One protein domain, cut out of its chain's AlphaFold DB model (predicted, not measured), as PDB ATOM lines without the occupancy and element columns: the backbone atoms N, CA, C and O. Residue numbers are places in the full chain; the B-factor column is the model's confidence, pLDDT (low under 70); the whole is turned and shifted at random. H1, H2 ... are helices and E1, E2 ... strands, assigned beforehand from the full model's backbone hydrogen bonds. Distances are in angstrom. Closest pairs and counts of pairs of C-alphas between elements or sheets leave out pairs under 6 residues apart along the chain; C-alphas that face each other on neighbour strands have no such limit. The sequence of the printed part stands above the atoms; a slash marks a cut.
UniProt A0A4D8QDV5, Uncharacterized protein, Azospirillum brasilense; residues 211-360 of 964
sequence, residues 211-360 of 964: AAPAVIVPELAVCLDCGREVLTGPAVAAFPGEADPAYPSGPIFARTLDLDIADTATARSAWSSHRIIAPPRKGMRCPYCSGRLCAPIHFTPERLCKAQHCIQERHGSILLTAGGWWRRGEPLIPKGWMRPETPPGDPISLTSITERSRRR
ATOM      1  N   ALA A 211      21.426  27.821 -36.858       87.94
ATOM      2  CA  ALA A 211      22.725  28.383 -37.204       87.94
ATOM      3  C   ALA A 211      22.502  29.626 -38.075       87.94
ATOM      4  O   ALA A 211      22.330  29.520 -39.286       87.94
ATOM      5  N   ALA A 212      22.478  30.806 -37.458       88.44
ATOM      6  CA  ALA A 212      22.273  32.053 -38.185       88.44
ATOM      7  C   ALA A 212      23.604  32.569 -38.745       88.44
ATOM      8  O   ALA A 212      24.580  32.628 -37.987       88.44
ATOM      9  N   PRO A 213      23.656  32.999 -40.015       90.06
ATOM     10  CA  PRO A 213      24.806  33.712 -40.551       90.06
ATOM     11  C   PRO A 213      25.177  34.901 -39.650       90.06
ATOM     12  O   PRO A 213      24.296  35.590 -39.128       90.06
ATOM     13  N   ALA A 214      26.469  35.135 -39.423       88.12
ATOM     14  CA  ALA A 214      26.944  36.131 -38.468       88.12
ATOM     15  C   ALA A 214      28.221  36.854 -38.916       88.12
ATOM     16  O   ALA A 214      29.055  36.321 -39.651       88.12
ATOM     17  N   VAL A 215      28.380  38.078 -38.412       85.38
ATOM     18  CA  VAL A 215      29.555  38.935 -38.582       85.38
ATOM     19  C   VAL A 215      29.993  39.474 -37.221       85.38
ATOM     20  O   VAL A 215      29.175  39.860 -36.385       85.38
ATOM     21  N   ILE A 216      31.302  39.498 -36.987       83.50
ATOM     22  CA  ILE A 216      31.898  40.141 -35.811       83.50
ATOM     23  C   ILE A 216      32.170  41.590 -36.180       83.50
ATOM     24  O   ILE A 216      32.878  41.861 -37.144       83.50
ATOM     25  N   VAL A 217      31.603  42.511 -35.416       79.12
ATOM     26  CA  VAL A 217      31.632  43.932 -35.738       79.12
ATOM     27  C   VAL A 217      32.904  44.558 -35.164       79.12
ATOM     28  O   VAL A 217      33.089  44.508 -33.944       79.12
ATOM     29  N   PRO A 218      33.792  45.120 -36.003       78.38
ATOM     30  CA  PRO A 218      35.068  45.654 -35.554       78.38
ATOM     31  C   PRO A 218      34.956  47.052 -34.939       78.38
ATOM     32  O   PRO A 218      34.285  47.940 -35.458       78.38
ATOM     33  N   GLU A 219      35.730  47.271 -33.883       78.06
ATOM     34  CA  GLU A 219      36.012  48.558 -33.263       78.06
ATOM     35  C   GLU A 219      37.525  48.723 -33.086       78.06
ATOM     36  O   GLU A 219      38.224  47.802 -32.651       78.06
ATOM     37  N   LEU A 220      38.038  49.913 -33.399       78.44
ATOM     38  CA  LEU A 220      39.455  50.218 -33.243       78.44
ATOM     39  C   LEU A 220      39.799  50.458 -31.769       78.44
ATOM     40  O   LEU A 220      39.287  51.384 -31.139       78.44
ATOM     41  N   ALA A 221      40.738  49.674 -31.259       80.88
ATOM     42  CA  ALA A 221      41.448  49.920 -30.016       80.88
ATOM     43  C   ALA A 221      42.911  50.273 -30.311       80.88
ATOM     44  O   ALA A 221      43.473  49.897 -31.338       80.88
ATOM     45  N   VAL A 222      43.557  50.976 -29.387       83.06
ATOM     46  CA  VAL A 222      45.000  51.224 -29.410       83.06
ATOM     47  C   VAL A 222      45.606  50.582 -28.173       83.06
ATOM     48  O   VAL A 222      45.089  50.710 -27.060       83.06
ATOM     49  N   CYS A 223      46.706  49.861 -28.358       84.12
ATOM     50  CA  CYS A 223      47.456  49.341 -27.229       84.12
ATOM     51  C   CYS A 223      48.198  50.476 -26.521       84.12
ATOM     52  O   CYS A 223      49.017  51.158 -27.131       84.12
ATOM     53  N   LEU A 224      47.948  50.630 -25.222       82.25
ATOM     54  CA  LEU A 224      48.603  51.626 -24.371       82.25
ATOM     55  C   LEU A 224      50.109  51.389 -24.234       82.25
ATOM     56  O   LEU A 224      50.863  52.330 -24.018       82.25
ATOM     57  N   ASP A 225      50.521  50.136 -24.386       82.19
ATOM     58  CA  ASP A 225      51.860  49.674 -24.043       82.19
ATOM     59  C   ASP A 225      52.761  49.562 -25.297       82.19
ATOM     60  O   ASP A 225      53.961  49.818 -25.232       82.19
ATOM     61  N   CYS A 226      52.204  49.234 -26.478       79.38
ATOM     62  CA  CYS A 226      52.972  49.186 -27.737       79.38
ATOM     63  C   CYS A 226      52.539  50.190 -28.814       79.38
ATOM     64  O   CYS A 226      53.206  50.267 -29.843       79.38
ATOM     65  N   GLY A 227      51.439  50.926 -28.624       79.25
ATOM     66  CA  GLY A 227      50.926  51.919 -29.578       79.25
ATOM     67  C   GLY A 227      50.260  51.354 -30.828       79.25
ATOM     68  O   GLY A 227      49.866  52.120 -31.705       79.25
ATOM     69  N   ARG A 228      50.157  50.027 -30.948       82.81
ATOM     70  CA  ARG A 228      49.583  49.374 -32.127       82.81
ATOM     71  C   ARG A 228      48.064  49.543 -32.153       82.81
ATOM     72  O   ARG A 228      47.399  49.383 -31.130       82.81
ATOM     73  N   GLU A 229      47.547  49.840 -33.335       83.06
ATOM     74  CA  GLU A 229      46.123  49.808 -33.650       83.06
ATOM     75  C   GLU A 229      45.644  48.354 -33.759       83.06
ATOM     76  O   GLU A 229      46.295  47.513 -34.377       83.06
ATOM     77  N   VAL A 230      44.526  48.044 -33.111       81.31
ATOM     78  CA  VAL A 230      43.991  46.690 -32.984       81.31
ATOM     79  C   VAL A 230      42.492  46.723 -33.242       81.31
ATOM     80  O   VAL A 230      41.766  47.419 -32.538       81.31
ATOM     81  N   LEU A 231      42.013  45.953 -34.219       80.19
ATOM     82  CA  LEU A 231      40.579  45.771 -34.432       80.19
ATOM     83  C   LEU A 231      40.058  44.740 -33.431       80.19
ATOM     84  O   LEU A 231      40.368  43.553 -33.495       80.19
ATOM     85  N   THR A 232      39.277  45.211 -32.471       80.44
ATOM     86  CA  THR A 232      38.561  44.369 -31.511       80.44
ATOM     87  C   THR A 232      37.151  44.119 -32.019       80.44
ATOM     88  O   THR A 232      36.591  44.967 -32.694       80.44
ATOM     89  N   GLY A 233      36.568  42.967 -31.719       80.31
ATOM     90  CA  GLY A 233      35.215  42.601 -32.119       80.31
ATOM     91  C   GLY A 233      34.253  42.598 -30.937       80.31
ATOM     92  O   GLY A 233      33.875  41.510 -30.506       80.31
ATOM     93  N   PRO A 234      33.890  43.743 -30.331       77.88
ATOM     94  CA  PRO A 234      33.108  43.771 -29.092       77.88
ATOM     95  C   PRO A 234      31.637  43.386 -29.274       77.88
ATOM     96  O   PRO A 234      30.968  43.087 -28.280       77.88
ATOM     97  N   ALA A 235      31.139  43.361 -30.510       80.75
ATOM     98  CA  ALA A 235      29.776  42.973 -30.836       80.75
ATOM     99  C   ALA A 235      29.728  41.968 -31.994       80.75
ATOM    100  O   ALA A 235      30.628  41.904 -32.832       80.75
ATOM    101  N   VAL A 236      28.634  41.212 -32.049       84.31
ATOM    102  CA  VAL A 236      28.285  40.299 -33.138       84.31
ATOM    103  C   VAL A 236      26.938  40.722 -33.696       84.31
ATOM    104  O   VAL A 236      26.003  40.941 -32.926       84.31
ATOM    105  N   ALA A 237      26.840  40.803 -35.019       86.25
ATOM    106  CA  ALA A 237      25.578  40.882 -35.739       86.25
ATOM    107  C   ALA A 237      25.243  39.500 -36.315       86.25
ATOM    108  O   ALA A 237      26.083  38.887 -36.972       86.25
ATOM    109  N   ALA A 238      24.027  39.016 -36.072       88.00
ATOM    110  CA  ALA A 238      23.501  37.784 -36.653       88.00
ATOM    111  C   ALA A 238      22.281  38.079 -37.529       88.00
ATOM    112  O   ALA A 238      21.509  38.993 -37.230       88.00
ATOM    113  N   PHE A 239      22.099  37.274 -38.573       88.06
ATOM    114  CA  PHE A 239      21.076  37.432 -39.609       88.06
ATOM    115  C   PHE A 239      20.130  36.226 -39.618       88.06
ATOM    116  O   PHE A 239      20.163  35.403 -40.530       88.06
ATOM    117  N   PRO A 240      19.301  36.058 -38.578       86.31
ATOM    118  CA  PRO A 240      18.476  34.865 -38.445       86.31
ATOM    119  C   PRO A 240      17.406  34.734 -39.532       86.31
ATOM    120  O   PRO A 240      17.108  33.612 -39.924       86.31
ATOM    121  N   GLY A 241      16.884  35.849 -40.061       85.81
ATOM    122  CA  GLY A 241      15.915  35.843 -41.162       85.81
ATOM    123  C   GLY A 241      16.441  35.224 -42.463       85.81
ATOM    124  O   GLY A 241      15.645  34.786 -43.285       85.81
ATOM    125  N   GLU A 242      17.767  35.146 -42.641       88.06
ATOM    126  CA  GLU A 242      18.396  34.451 -43.778       88.06
ATOM    127  C   GLU A 242      18.356  32.924 -43.625       88.06
ATOM    128  O   GLU A 242      18.389  32.211 -44.623       88.06
ATOM    129  N   ALA A 243      18.295  32.421 -42.389       87.12
ATOM    130  CA  ALA A 243      18.219  30.991 -42.096       87.12
ATOM    131  C   ALA A 243      16.772  30.510 -41.898       87.12
ATOM    132  O   ALA A 243      16.436  29.398 -42.295       87.12
ATOM    133  N   ASP A 244      15.918  31.333 -41.284       84.75
ATOM    134  CA  ASP A 244      14.506  31.033 -41.033       84.75
ATOM    135  C   ASP A 244      13.671  32.330 -41.141       84.75
ATOM    136  O   ASP A 244      13.818  33.219 -40.293       84.75
ATOM    137  N   PRO A 245      12.763  32.450 -42.134       83.44
ATOM    138  CA  PRO A 245      11.918  33.632 -42.338       83.44
ATOM    139  C   PRO A 245      11.008  33.999 -41.157       83.44
ATOM    140  O   PRO A 245      10.444  35.093 -41.139       83.44
ATOM    141  N   ALA A 246      10.835  33.111 -40.169       76.00
ATOM    142  CA  ALA A 246      10.107  33.420 -38.939       76.00
ATOM    143  C   ALA A 246      10.846  34.431 -38.040       76.00
ATOM    144  O   ALA A 246      10.241  35.017 -37.138       76.00
ATOM    145  N   TYR A 247      12.146  34.630 -38.258       79.50
ATOM    146  CA  TYR A 247      12.949  35.616 -37.548       79.50
ATOM    147  C   TYR A 247      12.948  36.979 -38.259       79.50
ATOM    148  O   TYR A 247      12.634  37.072 -39.445       79.50
ATOM    149  N   PRO A 248      13.329  38.069 -37.562       76.75
ATOM    150  CA  PRO A 248      13.508  39.373 -38.192       76.75
ATOM    151  C   PRO A 248      14.403  39.320 -39.439       76.75
ATOM    152  O   PRO A 248      15.487  38.742 -39.401       76.75
ATOM    153  N   SER A 249      13.985  40.001 -40.511       80.06
ATOM    154  CA  SER A 249      14.757  40.136 -41.758       80.06
ATOM    155  C   SER A 249      16.025  40.988 -41.617       80.06
ATOM    156  O   SER A 249      16.905  40.934 -42.468       80.06
ATOM    157  N   GLY A 250      16.126  41.787 -40.551       79.19
ATOM    158  CA  GLY A 250      17.296  42.608 -40.244       79.19
ATOM    159  C   GLY A 250      18.237  41.957 -39.222       79.19
ATOM    160  O   GLY A 250      17.847  41.008 -38.537       79.19
ATOM    161  N   PRO A 251      19.459  42.497 -39.065       84.75
ATOM    162  CA  PRO A 251      20.402  41.997 -38.078       84.75
ATOM    163  C   PRO A 251      19.886  42.169 -36.648       84.75
ATOM    164  O   PRO A 251      19.284  43.185 -36.289       84.75
ATOM    165  N   ILE A 252      20.221  41.196 -35.807       85.19
ATOM    166  CA  ILE A 252      20.175  41.309 -34.348       85.19
ATOM    167  C   ILE A 252      21.602  41.364 -33.802       85.19
ATOM    168  O   ILE A 252      22.513  40.767 -34.372       85.19
ATOM    169  N   PHE A 253      21.804  42.066 -32.689       85.75
ATOM    170  CA  PHE A 253      23.127  42.341 -32.128       85.75
ATOM    171  C   PHE A 253      23.263  41.795 -30.716       85.75
ATOM    172  O   PHE A 253      22.358  41.957 -29.903       85.75
ATOM    173  N   ALA A 254      24.421  41.236 -30.390       83.44
ATOM    174  CA  ALA A 254      24.800  40.895 -29.024       83.44
ATOM    175  C   ALA A 254      26.243  41.326 -28.762       83.44
ATOM    176  O   ALA A 254      27.057  41.421 -29.684       83.44
ATOM    177  N   ARG A 255      26.587  41.584 -27.496       79.75
ATOM    178  CA  ARG A 255      27.989  41.813 -27.133       79.75
ATOM    179  C   ARG A 255      28.728  40.487 -27.191       79.75
ATOM    180  O   ARG A 255      28.267  39.495 -26.636       79.75
ATOM    181  N   THR A 256      29.919  40.491 -27.768       77.12
ATOM    182  CA  THR A 256      30.777  39.303 -27.866       77.12
ATOM    183  C   THR A 256      31.063  38.680 -26.499       77.12
ATOM    184  O   THR A 256      31.089  37.463 -26.374       77.12
ATOM    185  N   LEU A 257      31.194  39.501 -25.451       71.81
ATOM    186  CA  LEU A 257      31.402  39.041 -24.071       71.81
ATOM    187  C   LEU A 257      30.217  38.245 -23.499       71.81
ATOM    188  O   LEU A 257      30.412  37.407 -22.618       71.81
ATOM    189  N   ASP A 258      29.003  38.507 -23.986       71.94
ATOM    190  CA  ASP A 258      27.794  37.786 -23.577       71.94
ATOM    191  C   ASP A 258      27.657  36.445 -24.325       71.94
ATOM    192  O   ASP A 258      26.844  35.596 -23.952       71.94
ATOM    193  N   LEU A 259      28.486  36.230 -25.351       71.69
ATOM    194  CA  LEU A 259      28.516  35.043 -26.192       71.69
ATOM    195  C   LEU A 259      29.743  34.174 -25.870       71.69
ATOM    196  O   LEU A 259      30.709  34.614 -25.245       71.69
ATOM    197  N   ASP A 260      29.693  32.901 -26.254       69.00
ATOM    198  CA  ASP A 260      30.832  31.982 -26.153       69.00
ATOM    199  C   ASP A 260      31.488  31.811 -27.529       69.00
ATOM    200  O   ASP A 260      31.380  30.764 -28.160       69.00
ATOM    201  N   ILE A 261      32.050  32.905 -28.064       68.38
ATOM    202  CA  ILE A 261      32.508  32.946 -29.464       68.38
ATOM    203  C   ILE A 261      34.021  33.006 -29.653       68.38
ATOM    204  O   ILE A 261      34.465  32.912 -30.795       68.38
ATOM    205  N   ALA A 262      34.806  33.147 -28.582       58.28
ATOM    206  CA  ALA A 262      36.249  33.396 -28.671       58.28
ATOM    207  C   ALA A 262      37.005  32.332 -29.499       58.28
ATOM    208  O   ALA A 262      37.911  32.698 -30.240       58.28
ATOM    209  N   ASP A 263      36.553  31.071 -29.470       59.31
ATOM    210  CA  ASP A 263      37.182  29.938 -30.177       59.31
ATOM    211  C   ASP A 263      36.328  29.370 -31.331       59.31
ATOM    212  O   ASP A 263      36.515  28.235 -31.788       59.31
ATOM    213  N   THR A 264      35.362  30.149 -31.825       75.31
ATOM    214  CA  THR A 264      34.468  29.708 -32.909       75.31
ATOM    215  C   THR A 264      35.111  29.837 -34.287       75.31
ATOM    216  O   THR A 264      35.988  30.672 -34.511       75.31
ATOM    217  N   ALA A 265      34.624  29.049 -35.255       81.06
ATOM    218  CA  ALA A 265      34.975  29.224 -36.667       81.06
ATOM    219  C   ALA A 265      34.721  30.668 -37.138       81.06
ATOM    220  O   ALA A 265      35.534  31.228 -37.864       81.06
ATOM    221  N   THR A 266      33.660  31.297 -36.626       82.25
ATOM    222  CA  THR A 266      33.315  32.702 -36.874       82.25
ATOM    223  C   THR A 266      34.392  33.666 -36.374       82.25
ATOM    224  O   THR A 266      34.746  34.602 -37.082       82.25
ATOM    225  N   ALA A 267      34.962  33.440 -35.186       79.94
ATOM    226  CA  ALA A 267      36.073  34.250 -34.684       79.94
ATOM    227  C   ALA A 267      37.371  34.024 -35.468       79.94
ATOM    228  O   ALA A 267      38.061  34.991 -35.786       79.94
ATOM    229  N   ARG A 268      37.673  32.772 -35.841       78.56
ATOM    230  CA  ARG A 268      38.832  32.455 -36.693       78.56
ATOM    231  C   ARG A 268      38.729  33.110 -38.070       78.56
ATOM    232  O   ARG A 268      39.691  33.719 -38.512       78.56
ATOM    233  N   SER A 269      37.556  33.057 -38.694       81.75
ATOM    234  CA  SER A 269      37.277  33.705 -39.980       81.75
ATOM    235  C   SER A 269      37.340  35.233 -39.892       81.75
ATOM    236  O   SER A 269      37.962  35.889 -40.722       81.75
ATOM    237  N   ALA A 270      36.789  35.826 -38.826       80.00
ATOM    238  CA  ALA A 270      36.916  37.263 -38.581       80.00
ATOM    239  C   ALA A 270      38.390  37.694 -38.447       80.00
ATOM    240  O   ALA A 270      38.785  38.766 -38.916       80.00
ATOM    241  N   TRP A 271      39.214  36.848 -37.821       78.19
ATOM    242  CA  TRP A 271      40.654  37.051 -37.724       78.19
ATOM    243  C   TRP A 271      41.366  36.859 -39.070       78.19
ATOM    244  O   TRP A 271      42.165  37.713 -39.444       78.19
ATOM    245  N   SER A 272      41.099  35.786 -39.814       73.62
ATOM    246  CA  SER A 272      41.770  35.518 -41.094       73.62
ATOM    247  C   SER A 272      41.436  36.556 -42.157       73.62
ATOM    248  O   SER A 272      42.338  37.013 -42.855       73.62
ATOM    249  N   SER A 273      40.165  36.948 -42.247       74.38
ATOM    250  CA  SER A 273      39.671  37.829 -43.307       74.38
ATOM    251  C   SER A 273      39.915  39.303 -42.990       74.38
ATOM    252  O   SER A 273      40.262  40.080 -43.874       74.38
ATOM    253  N   HIS A 274      39.779  39.700 -41.716       74.88
ATOM    254  CA  HIS A 274      39.788  41.119 -41.330       74.88
ATOM    255  C   HIS A 274      40.629  41.442 -40.089       74.88
ATOM    256  O   HIS A 274      40.623  42.585 -39.631       74.88
ATOM    257  N   ARG A 275      41.352  40.466 -39.521       76.00
ATOM    258  CA  ARG A 275      42.193  40.629 -38.314       76.00
ATOM    259  C   ARG A 275      41.420  41.177 -37.110       76.00
ATOM    260  O   ARG A 275      41.976  41.875 -36.261       76.00
ATOM    261  N   ILE A 276      40.134  40.836 -37.026       79.12
ATOM    262  CA  ILE A 276      39.252  41.240 -35.931       79.12
ATOM    263  C   ILE A 276      39.413  40.252 -34.785       79.12
ATOM    264  O   ILE A 276      39.244  39.046 -34.950       79.12
ATOM    265  N   ILE A 277      39.709  40.768 -33.600       78.00
ATOM    266  CA  ILE A 277      39.896  39.955 -32.401       78.00
ATOM    267  C   ILE A 277      38.571  39.831 -31.672       78.00
ATOM    268  O   ILE A 277      38.107  40.801 -31.073       78.00
ATOM    269  N   ALA A 278      37.994  38.634 -31.649       70.88
ATOM    270  CA  ALA A 278      36.883  38.334 -30.756       70.88
ATOM    271  C   ALA A 278      37.396  38.318 -29.298       70.88
ATOM    272  O   ALA A 278      38.237  37.481 -28.960       70.88
ATOM    273  N   PRO A 279      36.968  39.241 -28.417       62.53
ATOM    274  CA  PRO A 279      37.500  39.312 -27.066       62.53
ATOM    275  C   PRO A 279      37.116  38.072 -26.237       62.53
ATOM    276  O   PRO A 279      35.947  37.680 -26.228       62.53
ATOM    277  N   PRO A 280      38.050  37.493 -25.460       55.97
ATOM    278  CA  PRO A 280      37.694  36.538 -24.419       55.97
ATOM    279  C   PRO A 280      36.900  37.245 -23.310       55.97
ATOM    280  O   PRO A 280      37.085  38.439 -23.064       55.97
ATOM    281  N   ARG A 281      36.057  36.499 -22.579       51.12
ATOM    282  CA  ARG A 281      35.142  37.006 -21.528       51.12
ATOM    283  C   ARG A 281      35.775  37.920 -20.453       51.12
ATOM    284  O   ARG A 281      35.028  38.556 -19.712       51.12
ATOM    285  N   LYS A 282      37.109  38.003 -20.323       51.19
ATOM    286  CA  LYS A 282      37.800  38.896 -19.371       51.19
ATOM    287  C   LYS A 282      39.108  39.481 -19.919       51.19
ATOM    288  O   LYS A 282      40.061  38.746 -20.148       51.19
ATOM    289  N   GLY A 283      39.163  40.816 -19.978       59.16
ATOM    290  CA  GLY A 283      40.377  41.625 -20.142       59.16
ATOM    291  C   GLY A 283      40.979  41.587 -21.546       59.16
ATOM    292  O   GLY A 283      41.754  40.692 -21.867       59.16
ATOM    293  N   MET A 284      40.683  42.598 -22.366       67.88
ATOM    294  CA  MET A 284      41.322  42.750 -23.674       67.88
ATOM    295  C   MET A 284      42.804  43.087 -23.502       67.88
ATOM    296  O   MET A 284      43.175  44.186 -23.083       67.88
ATOM    297  N   ARG A 285      43.658  42.118 -23.831       76.00
ATOM    298  CA  ARG A 285      45.093  42.332 -23.993       76.00
ATOM    299  C   ARG A 285      45.423  42.407 -25.470       76.00
ATOM    300  O   ARG A 285      44.849  41.689 -26.283       76.00
ATOM    301  N   CYS A 286      46.372  43.265 -25.802       77.38
ATOM    302  CA  CYS A 286      46.905  43.373 -27.144       77.38
ATOM    303  C   CYS A 286      47.477  42.004 -27.541       77.38
ATOM    304  O   CYS A 286      48.332  41.490 -26.813       77.38
ATOM    305  N   PRO A 287      47.057  41.387 -28.660       72.25
ATOM    306  CA  PRO A 287      47.559  40.060 -29.034       72.25
ATOM    307  C   PRO A 287      49.063  40.110 -29.340       72.25
ATOM    308  O   PRO A 287      49.772  39.121 -29.165       72.25
ATOM    309  N   TYR A 288      49.549  41.296 -29.717       75.56
ATOM    310  CA  TYR A 288      50.902  41.557 -30.189       75.56
ATOM    311  C   TYR A 288      51.914  41.795 -29.070       75.56
ATOM    312  O   TYR A 288      53.090  41.515 -29.247       75.56
ATOM    313  N   CYS A 289      51.493  42.297 -27.909       73.75
ATOM    314  CA  CYS A 289      52.423  42.545 -26.801       73.75
ATOM    315  C   CYS A 289      51.896  42.127 -25.424       73.75
ATOM    316  O   CYS A 289      52.597  42.280 -24.434       73.75
ATOM    317  N   SER A 290      50.671  41.590 -25.326       76.06
ATOM    318  CA  SER A 290      49.940  41.381 -24.058       76.06
ATOM    319  C   SER A 290      49.684  42.628 -23.226       76.06
ATOM    320  O   SER A 290      49.203  42.525 -22.092       76.06
ATOM    321  N   GLY A 291      49.966  43.790 -23.796       77.88
ATOM    322  CA  GLY A 291      49.709  45.058 -23.163       77.88
ATOM    323  C   GLY A 291      48.226  45.363 -23.037       77.88
ATOM    324  O   GLY A 291      47.362  44.671 -23.583       77.88
ATOM    325  N   ARG A 292      47.922  46.425 -22.310       82.44
ATOM    326  CA  ARG A 292      46.575  46.935 -22.098       82.44
ATOM    327  C   ARG A 292      46.048  47.506 -23.406       82.44
ATOM    328  O   ARG A 292      46.675  48.375 -24.014       82.44
ATOM    329  N   LEU A 293      44.900  47.009 -23.847       80.25
ATOM    330  CA  LEU A 293      44.115  47.693 -24.865       80.25
ATOM    331  C   LEU A 293      43.283  48.764 -24.174       80.25
ATOM    332  O   LEU A 293      42.724  48.519 -23.101       80.25
ATOM    333  N   CYS A 294      43.214  49.955 -24.768       77.00
ATOM    334  CA  CYS A 294      42.219  50.921 -24.334       77.00
ATOM    335  C   CYS A 294      40.820  50.317 -24.517       77.00
ATOM    336  O   CYS A 294      40.605  49.485 -25.405       77.00
ATOM    337  N   ALA A 295      39.873  50.720 -23.665       64.38
ATOM    338  CA  ALA A 295      38.485  50.349 -23.887       64.38
ATOM    339  C   ALA A 295      38.082  50.799 -25.306       64.38
ATOM    340  O   ALA A 295      38.457  51.908 -25.709       64.38
ATOM    341  N   PRO A 296      37.375  49.957 -26.075       63.50
ATOM    342  CA  PRO A 296      36.856  50.352 -27.368       63.50
ATOM    343  C   PRO A 296      35.931  51.551 -27.177       63.50
ATOM    344  O   PRO A 296      35.303  51.710 -26.123       63.50
ATOM    345  N   ILE A 297      35.833  52.405 -28.190       59.00
ATOM    346  CA  ILE A 297      34.813  53.451 -28.196       59.00
ATOM    347  C   ILE A 297      33.475  52.736 -28.356       59.00
ATOM    348  O   ILE A 297      33.106  52.430 -29.477       59.00
ATOM    349  N   HIS A 298      32.758  52.486 -27.258       59.97
ATOM    350  CA  HIS A 298      31.496  51.747 -27.285       59.97
ATOM    351  C   HIS A 298      30.549  52.283 -28.371       59.97
ATOM    352  O   HIS A 298      30.017  53.399 -28.262       59.97
ATOM    353  N   PHE A 299      30.311  51.488 -29.414       59.62
ATOM    354  CA  PHE A 299      29.227  51.753 -30.346       59.62
ATOM    355  C   PHE A 299      27.950  51.101 -29.814       59.62
ATOM    356  O   PHE A 299      27.930  49.942 -29.404       59.62
ATOM    357  N   THR A 300      26.862  51.869 -29.785       65.50
ATOM    358  CA  THR A 300      25.542  51.313 -29.479       65.50
ATOM    359  C   THR A 300      25.048  50.488 -30.677       65.50
ATOM    360  O   THR A 300      25.466  50.773 -31.807       65.50
ATOM    361  N   PRO A 301      24.163  49.492 -30.488       62.94
ATOM    362  CA  PRO A 301      23.580  48.718 -31.591       62.94
ATOM    363  C   PRO A 301      23.001  49.594 -32.711       62.94
ATOM    364  O   PRO A 301      23.146  49.279 -33.889       62.94
ATOM    365  N   GLU A 302      22.429  50.747 -32.366       65.94
ATOM    366  CA  GLU A 302      21.868  51.719 -33.312       65.94
ATOM    367  C   GLU A 302      22.965  52.376 -34.159       65.94
ATOM    368  O   GLU A 302      22.792  52.597 -35.358       65.94
ATOM    369  N   ARG A 303      24.126  52.674 -33.559       63.72
ATOM    370  CA  ARG A 303      25.290  53.197 -34.288       63.72
ATOM    371  C   ARG A 303      25.932  52.126 -35.165       63.72
ATOM    372  O   ARG A 303      26.409  52.471 -36.241       63.72
ATOM    373  N   LEU A 304      25.918  50.866 -34.729       63.94
ATOM    374  CA  LEU A 304      26.407  49.731 -35.512       63.94
ATOM    375  C   LEU A 304      25.494  49.418 -36.703       63.94
ATOM    376  O   LEU A 304      25.992  49.125 -37.781       63.94
ATOM    377  N   CYS A 305      24.176  49.577 -36.560       62.03
ATOM    378  CA  CYS A 305      23.238  49.446 -37.677       62.03
ATOM    379  C   CYS A 305      23.427  50.502 -38.767       62.03
ATOM    380  O   CYS A 305      23.221  50.212 -39.940       62.03
ATOM    381  N   LYS A 306      23.853  51.713 -38.392       57.72
ATOM    382  CA  LYS A 306      24.267  52.751 -39.348       57.72
ATOM    383  C   LYS A 306      25.669  52.503 -39.911       57.72
ATOM    384  O   LYS A 306      26.033  53.111 -40.903       57.72
ATOM    385  N   ALA A 307      26.473  51.656 -39.273       55.56
ATOM    386  CA  ALA A 307      27.828  51.309 -39.680       55.56
ATOM    387  C   ALA A 307      27.815  50.056 -40.573       55.56
ATOM    388  O   ALA A 307      28.398  49.023 -40.254       55.56
ATOM    389  N   GLN A 308      27.070  50.110 -41.672       56.22
ATOM    390  CA  GLN A 308      26.902  48.972 -42.571       56.22
ATOM    391  C   GLN A 308      28.143  48.807 -43.487       56.22
ATOM    392  O   GLN A 308      28.182  49.366 -44.566       56.22
ATOM    393  N   HIS A 309      29.183  48.075 -43.073       49.44
ATOM    394  CA  HIS A 309      30.105  47.287 -43.938       49.44
ATOM    395  C   HIS A 309      31.093  46.520 -43.029       49.44
ATOM    396  O   HIS A 309      31.687  47.141 -42.154       49.44
ATOM    397  N   CYS A 310      31.369  45.211 -43.127       48.06
ATOM    398  CA  CYS A 310      31.042  44.138 -44.077       48.06
ATOM    399  C   CYS A 310      29.842  43.267 -43.642       48.06
ATOM    400  O   CYS A 310      30.017  42.192 -43.086       48.06
ATOM    401  N   ILE A 311      28.608  43.666 -43.961       53.06
ATOM    402  CA  ILE A 311      27.435  42.765 -43.877       53.06
ATOM    403  C   ILE A 311      27.288  41.925 -45.166       53.06
ATOM    404  O   ILE A 311      26.288  41.261 -45.372       53.06
ATOM    405  N   GLN A 312      28.262  41.903 -46.073       54.06
ATOM    406  CA  GLN A 312      28.227  40.989 -47.229       54.06
ATOM    407  C   GLN A 312      29.094  39.748 -46.997       54.06
ATOM    408  O   GLN A 312      28.698  38.646 -47.356       54.06
ATOM    409  N   GLU A 313      30.207  39.894 -46.281       66.44
ATOM    410  CA  GLU A 313      31.100  38.789 -45.942       66.44
ATOM    411  C   GLU A 313      30.721  38.239 -44.563       66.44
ATOM    412  O   GLU A 313      31.033  38.809 -43.517       66.44
ATOM    413  N   ARG A 314      29.960  37.140 -44.546       81.31
ATOM    414  CA  ARG A 314      29.686  36.406 -43.304       81.31
ATOM    415  C   ARG A 314      31.008  35.830 -42.799       81.31
ATOM    416  O   ARG A 314      31.667  35.086 -43.517       81.31
ATOM    417  N   HIS A 315      31.368  36.104 -41.546       82.62
ATOM    418  CA  HIS A 315      32.506  35.419 -40.921       82.62
ATOM    419  C   HIS A 315      32.159  33.952 -40.611       82.62
ATOM    420  O   HIS A 315      33.033  33.136 -40.346       82.62
ATOM    421  N   GLY A 316      30.882  33.584 -40.634       86.12
ATOM    422  CA  GLY A 316      30.427  32.216 -40.439       86.12
ATOM    423  C   GLY A 316      28.992  32.214 -39.953       86.12
ATOM    424  O   GLY A 316      28.218  33.112 -40.288       86.12
ATOM    425  N   SER A 317      28.669  31.242 -39.109       87.56
ATOM    426  CA  SER A 317      27.365  31.148 -38.462       87.56
ATOM    427  C   SER A 317      27.524  31.108 -36.950       87.56
ATOM    428  O   SER A 317      28.501  30.576 -36.419       87.56
ATOM    429  N   ILE A 318      26.555  31.670 -36.239       85.62
ATOM    430  CA  ILE A 318      26.430  31.534 -34.795       85.62
ATOM    431  C   ILE A 318      25.188  30.713 -34.478       85.62
ATOM    432  O   ILE A 318      24.124  30.912 -35.066       85.62
ATOM    433  N   LEU A 319      25.321  29.776 -33.539       82.88
ATOM    434  CA  LEU A 319      24.178  29.017 -33.064       82.88
ATOM    435  C   LEU A 319      23.316  29.933 -32.195       82.88
ATOM    436  O   LEU A 319      23.652  30.233 -31.045       82.88
ATOM    437  N   LEU A 320      22.195  30.382 -32.743       78.38
ATOM    438  CA  LEU A 320      21.197  31.094 -31.975       78.38
ATOM    439  C   LEU A 320      20.428  30.075 -31.157       78.38
ATOM    440  O   LEU A 320      19.518  29.389 -31.618       78.38
ATOM    441  N   THR A 321      20.771  30.032 -29.876       66.00
ATOM    442  CA  THR A 321      20.076  29.249 -28.855       66.00
ATOM    443  C   THR A 321      18.711  29.838 -28.494       66.00
ATOM    444  O   THR A 321      18.258  29.680 -27.359       66.00
ATOM    445  N   ALA A 322      18.063  30.514 -29.445       57.91
ATOM    446  CA  ALA A 322      16.633  30.750 -29.411       57.91
ATOM    447  C   ALA A 322      15.849  29.429 -29.486       57.91
ATOM    448  O   ALA A 322      14.640  29.455 -29.384       57.91
ATOM    449  N   GLY A 323      16.491  28.262 -29.599       58.72
ATOM    450  CA  GLY A 323      15.800  26.995 -29.391       58.72
ATOM    451  C   GLY A 323      15.136  26.907 -28.008       58.72
ATOM    452  O   GLY A 323      15.759  27.257 -26.995       58.72
ATOM    453  N   GLY A 324      13.877  26.465 -27.990       72.94
ATOM    454  CA  GLY A 324      12.988  26.452 -26.827       72.94
ATOM    455  C   GLY A 324      11.551  26.838 -27.185       72.94
ATOM    456  O   GLY A 324      11.202  26.971 -28.356       72.94
ATOM    457  N   TRP A 325      10.710  27.010 -26.167       79.69
ATOM    458  CA  TRP A 325       9.298  27.357 -26.326       79.69
ATOM    459  C   TRP A 325       9.081  28.869 -26.442       79.69
ATOM    460  O   TRP A 325       9.542  29.630 -25.592       79.69
ATOM    461  N   TRP A 326       8.331  29.283 -27.466       79.69
ATOM    462  CA  TRP A 326       8.014  30.676 -27.774       79.69
ATOM    463  C   TRP A 326       6.529  30.901 -27.949       79.69
ATOM    464  O   TRP A 326       5.819  30.093 -28.557       79.69
ATOM    465  N   ARG A 327       6.094  32.071 -27.501       81.50
ATOM    466  CA  ARG A 327       4.748  32.571 -27.717       81.50
ATOM    467  C   ARG A 327       4.619  33.133 -29.137       81.50
ATOM    468  O   ARG A 327       5.452  33.916 -29.586       81.50
ATOM    469  N   ARG A 328       3.590  32.714 -29.873       79.75
ATOM    470  CA  ARG A 328       3.283  33.207 -31.223       79.75
ATOM    471  C   ARG A 328       3.023  34.715 -31.183       79.75
ATOM    472  O   ARG A 328       2.317  35.198 -30.305       79.75
ATOM    473  N   GLY A 329       3.572  35.436 -32.161       73.12
ATOM    474  CA  GLY A 329       3.438  36.891 -32.288       73.12
ATOM    475  C   GLY A 329       4.493  37.705 -31.533       73.12
ATOM    476  O   GLY A 329       4.615  38.899 -31.792       73.12
ATOM    477  N   GLU A 330       5.291  37.089 -30.654       72.62
ATOM    478  CA  GLU A 330       6.437  37.765 -30.038       72.62
ATOM    479  C   GLU A 330       7.679  37.682 -30.947       72.62
ATOM    480  O   GLU A 330       7.881  36.668 -31.623       72.62
ATOM    481  N   PRO A 331       8.528  38.731 -30.999       65.50
ATOM    482  CA  PRO A 331       9.756  38.690 -31.783       65.50
ATOM    483  C   PRO A 331      10.671  37.562 -31.291       65.50
ATOM    484  O   PRO A 331      11.025  37.523 -30.112       65.50
ATOM    485  N   LEU A 332      11.113  36.688 -32.200       71.12
ATOM    486  CA  LEU A 332      12.089  35.626 -31.919       71.12
ATOM    487  C   LEU A 332      13.496  36.217 -31.718       71.12
ATOM    488  O   LEU A 332      14.387  36.066 -32.553       71.12
ATOM    489  N   ILE A 333      13.701  36.949 -30.623       75.50
ATOM    490  CA  ILE A 333      14.989  37.554 -30.276       75.50
ATOM    491  C   ILE A 333      15.546  36.818 -29.051       75.50
ATOM    492  O   ILE A 333      15.012  36.971 -27.950       75.50
ATOM    493  N   PRO A 334      16.613  36.007 -29.204       73.94
ATOM    494  CA  PRO A 334      17.206  35.315 -28.070       73.94
ATOM    495  C   PRO A 334      17.669  36.295 -26.986       73.94
ATOM    496  O   PRO A 334      18.162  37.387 -27.259       73.94
ATOM    497  N   LYS A 335      17.558  35.888 -25.721       68.25
ATOM    498  CA  LYS A 335      17.972  36.714 -24.580       68.25
ATOM    499  C   LYS A 335      19.433  37.164 -24.714       68.25
ATOM    500  O   LYS A 335      20.317  36.335 -24.920       68.25
ATOM    501  N   GLY A 336      19.683  38.462 -24.534       72.31
ATOM    502  CA  GLY A 336      21.008  39.075 -24.711       72.31
ATOM    503  C   GLY A 336      21.275  39.581 -26.131       72.31
ATOM    504  O   GLY A 336      22.284  40.249 -26.346       72.31
ATOM    505  N   TRP A 337      20.360  39.312 -27.065       82.00
ATOM    506  CA  TRP A 337      20.332  39.932 -28.381       82.00
ATOM    507  C   TRP A 337      19.361  41.108 -28.390       82.00
ATOM    508  O   TRP A 337      18.361  41.121 -27.673       82.00
ATOM    509  N   MET A 338      19.669  42.106 -29.204       83.62
ATOM    510  CA  MET A 338      18.892  43.326 -29.350       83.62
ATOM    511  C   MET A 338      18.635  43.576 -30.828       83.62
ATOM    512  O   MET A 338      19.518  43.376 -31.664       83.62
ATOM    513  N   ARG A 339      17.430  44.043 -31.142       82.50
ATOM    514  CA  ARG A 339      17.092  44.568 -32.461       82.50
ATOM    515  C   ARG A 339      17.004  46.093 -32.346       82.50
ATOM    516  O   ARG A 339      16.272  46.560 -31.477       82.50
ATOM    517  N   PRO A 340      17.734  46.859 -33.165       74.50
ATOM    518  CA  PRO A 340      17.648  48.312 -33.135       74.50
ATOM    519  C   PRO A 340      16.275  48.790 -33.615       74.50
ATOM    520  O   PRO A 340      15.682  48.202 -34.521       74.50
ATOM    521  N   GLU A 341      15.781  49.864 -33.001       70.75
ATOM    522  CA  GLU A 341      14.469  50.456 -33.301       70.75
ATOM    523  C   GLU A 341      14.470  51.251 -34.614       70.75
ATOM    524  O   GLU A 341      13.447  51.367 -35.283       70.75
ATOM    525  N   THR A 342      15.626  51.801 -35.001       63.97
ATOM    526  CA  THR A 342      15.778  52.575 -36.237       63.97
ATOM    527  C   THR A 342      16.169  51.656 -37.400       63.97
ATOM    528  O   THR A 342      17.117  50.880 -37.244       63.97
ATOM    529  N   PRO A 343      15.507  51.745 -38.571       59.53
ATOM    530  CA  PRO A 343      15.927  51.006 -39.758       59.53
ATOM    531  C   PRO A 343      17.376  51.361 -40.148       59.53
ATOM    532  O   PRO A 343      17.825  52.483 -39.882       59.53
ATOM    533  N   PRO A 344      18.130  50.417 -40.740       61.50
ATOM    534  CA  PRO A 344      19.497  50.686 -41.176       61.50
ATOM    535  C   PRO A 344      19.512  51.822 -42.212       61.50
ATOM    536  O   PRO A 344      18.704  51.827 -43.137       61.50
ATOM    537  N   GLY A 345      20.399  52.802 -42.014       60.53
ATOM    538  CA  GLY A 345      20.720  53.821 -43.023       60.53
ATOM    539  C   GLY A 345      21.806  53.325 -43.981       60.53
ATOM    540  O   GLY A 345      22.169  52.155 -43.922       60.53
ATOM    541  N   ASP A 346      22.349  54.215 -44.817       62.53
ATOM    542  CA  ASP A 346      23.352  53.831 -45.817       62.53
ATOM    543  C   ASP A 346      24.606  53.158 -45.213       62.53
ATOM    544  O   ASP A 346      25.099  53.578 -44.157       62.53
ATOM    545  N   PRO A 347      25.173  52.163 -45.921       60.06
ATOM    546  CA  PRO A 347      26.467  51.557 -45.643       60.06
ATOM    547  C   PRO A 347      27.613  52.523 -45.317       60.06
ATOM    548  O   PRO A 347      27.872  53.477 -46.041       60.06
ATOM    549  N   ILE A 348      28.375  52.227 -44.255       62.41
ATOM    550  CA  ILE A 348      29.632  52.912 -43.912       62.41
ATOM    551  C   ILE A 348      30.762  51.885 -43.921       62.41
ATOM    552  O   ILE A 348      30.741  50.942 -43.134       62.41
ATOM    553  N   SER A 349      31.774  52.102 -44.767       67.56
ATOM    554  CA  SER A 349      32.930  51.202 -44.903       67.56
ATOM    555  C   SER A 349      33.703  50.985 -43.590       67.56
ATOM    556  O   SER A 349      33.786  51.885 -42.744       67.56
ATOM    557  N   LEU A 350      34.369  49.828 -43.455       66.06
ATOM    558  CA  LEU A 350      35.291  49.539 -42.346       66.06
ATOM    559  C   LEU A 350      36.374  50.618 -42.200       66.06
ATOM    560  O   LEU A 350      36.712  51.032 -41.087       66.06
ATOM    561  N   THR A 351      36.885  51.121 -43.323       70.06
ATOM    562  CA  THR A 351      37.860  52.215 -43.359       70.06
ATOM    563  C   THR A 351      37.292  53.469 -42.700       70.06
ATOM    564  O   THR A 351      37.935  54.054 -41.830       70.06
ATOM    565  N   SER A 352      36.050  53.835 -43.020       72.19
ATOM    566  CA  SER A 352      35.370  54.993 -42.437       72.19
ATOM    567  C   SER A 352      35.065  54.816 -40.941       72.19
ATOM    568  O   SER A 352      35.187  55.777 -40.178       72.19
ATOM    569  N   ILE A 353      34.708  53.607 -40.488       68.19
ATOM    570  CA  ILE A 353      34.542  53.289 -39.053       68.19
ATOM    571  C   ILE A 353      35.877  53.444 -38.315       68.19
ATOM    572  O   ILE A 353      35.946  54.080 -37.256       68.19
ATOM    573  N   THR A 354      36.945  52.898 -38.897       71.81
ATOM    574  CA  THR A 354      38.301  52.949 -38.340       71.81
ATOM    575  C   THR A 354      38.792  54.389 -38.257       71.81
ATOM    576  O   THR A 354      39.281  54.817 -37.215       71.81
ATOM    577  N   GLU A 355      38.593  55.184 -39.306       76.56
ATOM    578  CA  GLU A 355      39.005  56.585 -39.340       76.56
ATOM    579  C   GLU A 355      38.221  57.448 -38.344       76.56
ATOM    580  O   GLU A 355      38.809  58.247 -37.610       76.56
ATOM    581  N   ARG A 356      36.903  57.241 -38.225       74.56
ATOM    582  CA  ARG A 356      36.094  57.898 -37.183       74.56
ATOM    583  C   ARG A 356      36.560  57.523 -35.780       74.56
ATOM    584  O   ARG A 356      36.590  58.387 -34.907       74.56
ATOM    585  N   SER A 357      36.937  56.264 -35.568       73.06
ATOM    586  CA  SER A 357      37.501  55.811 -34.294       73.06
ATOM    587  C   SER A 357      38.859  56.464 -34.017       73.06
ATOM    588  O   SER A 357      39.073  56.944 -32.907       73.06
ATOM    589  N   ARG A 358      39.733  56.600 -35.029       78.00
ATOM    590  CA  ARG A 358      41.015  57.325 -34.907       78.00
ATOM    591  C   ARG A 358      40.823  58.780 -34.486       78.00
ATOM    592  O   ARG A 358      41.550  59.248 -33.618       78.00
ATOM    593  N   ARG A 359      39.835  59.483 -35.052       79.94
ATOM    594  CA  ARG A 359      39.521  60.888 -34.706       79.94
ATOM    595  C   ARG A 359      39.011  61.072 -33.270       79.94
ATOM    596  O   ARG A 359      38.958  62.195 -32.787       79.94
ATOM    597  N   ARG A 360      38.598  59.989 -32.608       75.25
ATOM    598  CA  ARG A 360      38.061  59.986 -31.239       75.25
ATOM    599  C   ARG A 360      39.066  59.491 -30.195       75.25
ATOM    600  O   ARG A 360      38.706  59.381 -29.024       75.25
TER     601      ARG A 360
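AT A GLANCE: This is residues 211 to 360 of the 964 residues of an uncharacterized protein of Azospirillum brasilense (UniProt A0A4D8QDV5). A long, strongly twisted hairpin, E1 and E2, is the core of this elongated domain, and short strands on its two sides, E3 beside E2 and E4 beside E1, widen it to a sheet of four. Small helices pack on this sheet, H1, H3 and H4 on one same face, while a loop with E5 reaches away from the body, its residues 325 to 330 sticking out opposite the hairpin's tip. The printed part has 150 residues, with four named helices and five named strands in the order E1, E2, H1, E3, H2, H3, E4, E5, H4; the sheet runs E3, E2, E1, E4, all antiparallel. The class is mixed, helices and strands, though the named elements hold only 63 residues, under half. The whole is compact by its radius of gyration of the C-alphas, 15.5 A, and its C-alphas span 52 by 31 by 22 A.

HOW THE PARTS SIT: The hairpin joins E1, residues 211 to 222, to E2, residues 229 to 238, at 154 degrees between their directions; N 219 and O 232 are 2.7 A apart, within hydrogen-bond range. E2 bends by 52 degrees at residue 235. Its other neighbour, E3, residues 252 to 255, is an antiparallel edge strand at 135 degrees, with N 236 and O 254 at 2.9 A. The other edge strand is E4, residues 316 to 320, antiparallel to E1 at 111 degrees, with N 214 and O 316 at 2.8 A. The pairing of E1 is staggered: its residues 211 to 214 pair with E4 and 214 to 222 with E2. From edge to edge the strands' lines turn by 91 degrees. H2, residues 265 to 274, on one face of the sheet, makes two layers with it, a helix and a sheet; the closest C-alphas of H2 and E4, those of Thr 266 and Gly 316, are 4.6 A apart. H4, residues 350 to 358, is over E1 at a height of 8.8 A and runs along the strands, only just, at 28 degrees to E1 on the local plane; its closest C-alpha to E1 is that of Thr 354, 5.9 A from Leu 220. On the same face, H3, residues 301 to 305, is only just over E2, with 3 of its C-alphas falling on that strand, at a height of 8.5 A. H1, residues 240 to 243, on that face too, is over none of the strands, only just, with 2 C-alphas falling on E1. E5, residues 324 to 327, pairs with no named strand and is apart from E1 and E2. Every O i to N i+4 pair is within hydrogen-bond range in H2, H3 and H4; H1 is too short for such a pair.

IN THESE COORDINATES: E1 begins at C-alpha 211, at (22.725, 28.383, -37.204), and spans 32.8 A to C-alpha 222. E2 spans 25.8 A from C-alpha 229, at (46.123, 49.808, -33.650). H2 spans 13.7 A, E4 12.6 A, E3 10.6 A, E5 10.3 A, H3 6.1 A and H1 5.3 A. H4 spans 12.2 A and ends at C-alpha 358, at (41.015, 57.325, -34.907).

THE WHOLE: The two C-alphas farthest apart, those of Cys 226 and Arg 328, are separated by 52.3 A. The printed part has no cut. The links from H2 to H3, residues 275 to 300, and from E5 to H4, residues 328 to 349, are long. The mean pLDDT of the printed part is 74.1; 44 residues are under 70, among them 295 to 313 and 342 to 350.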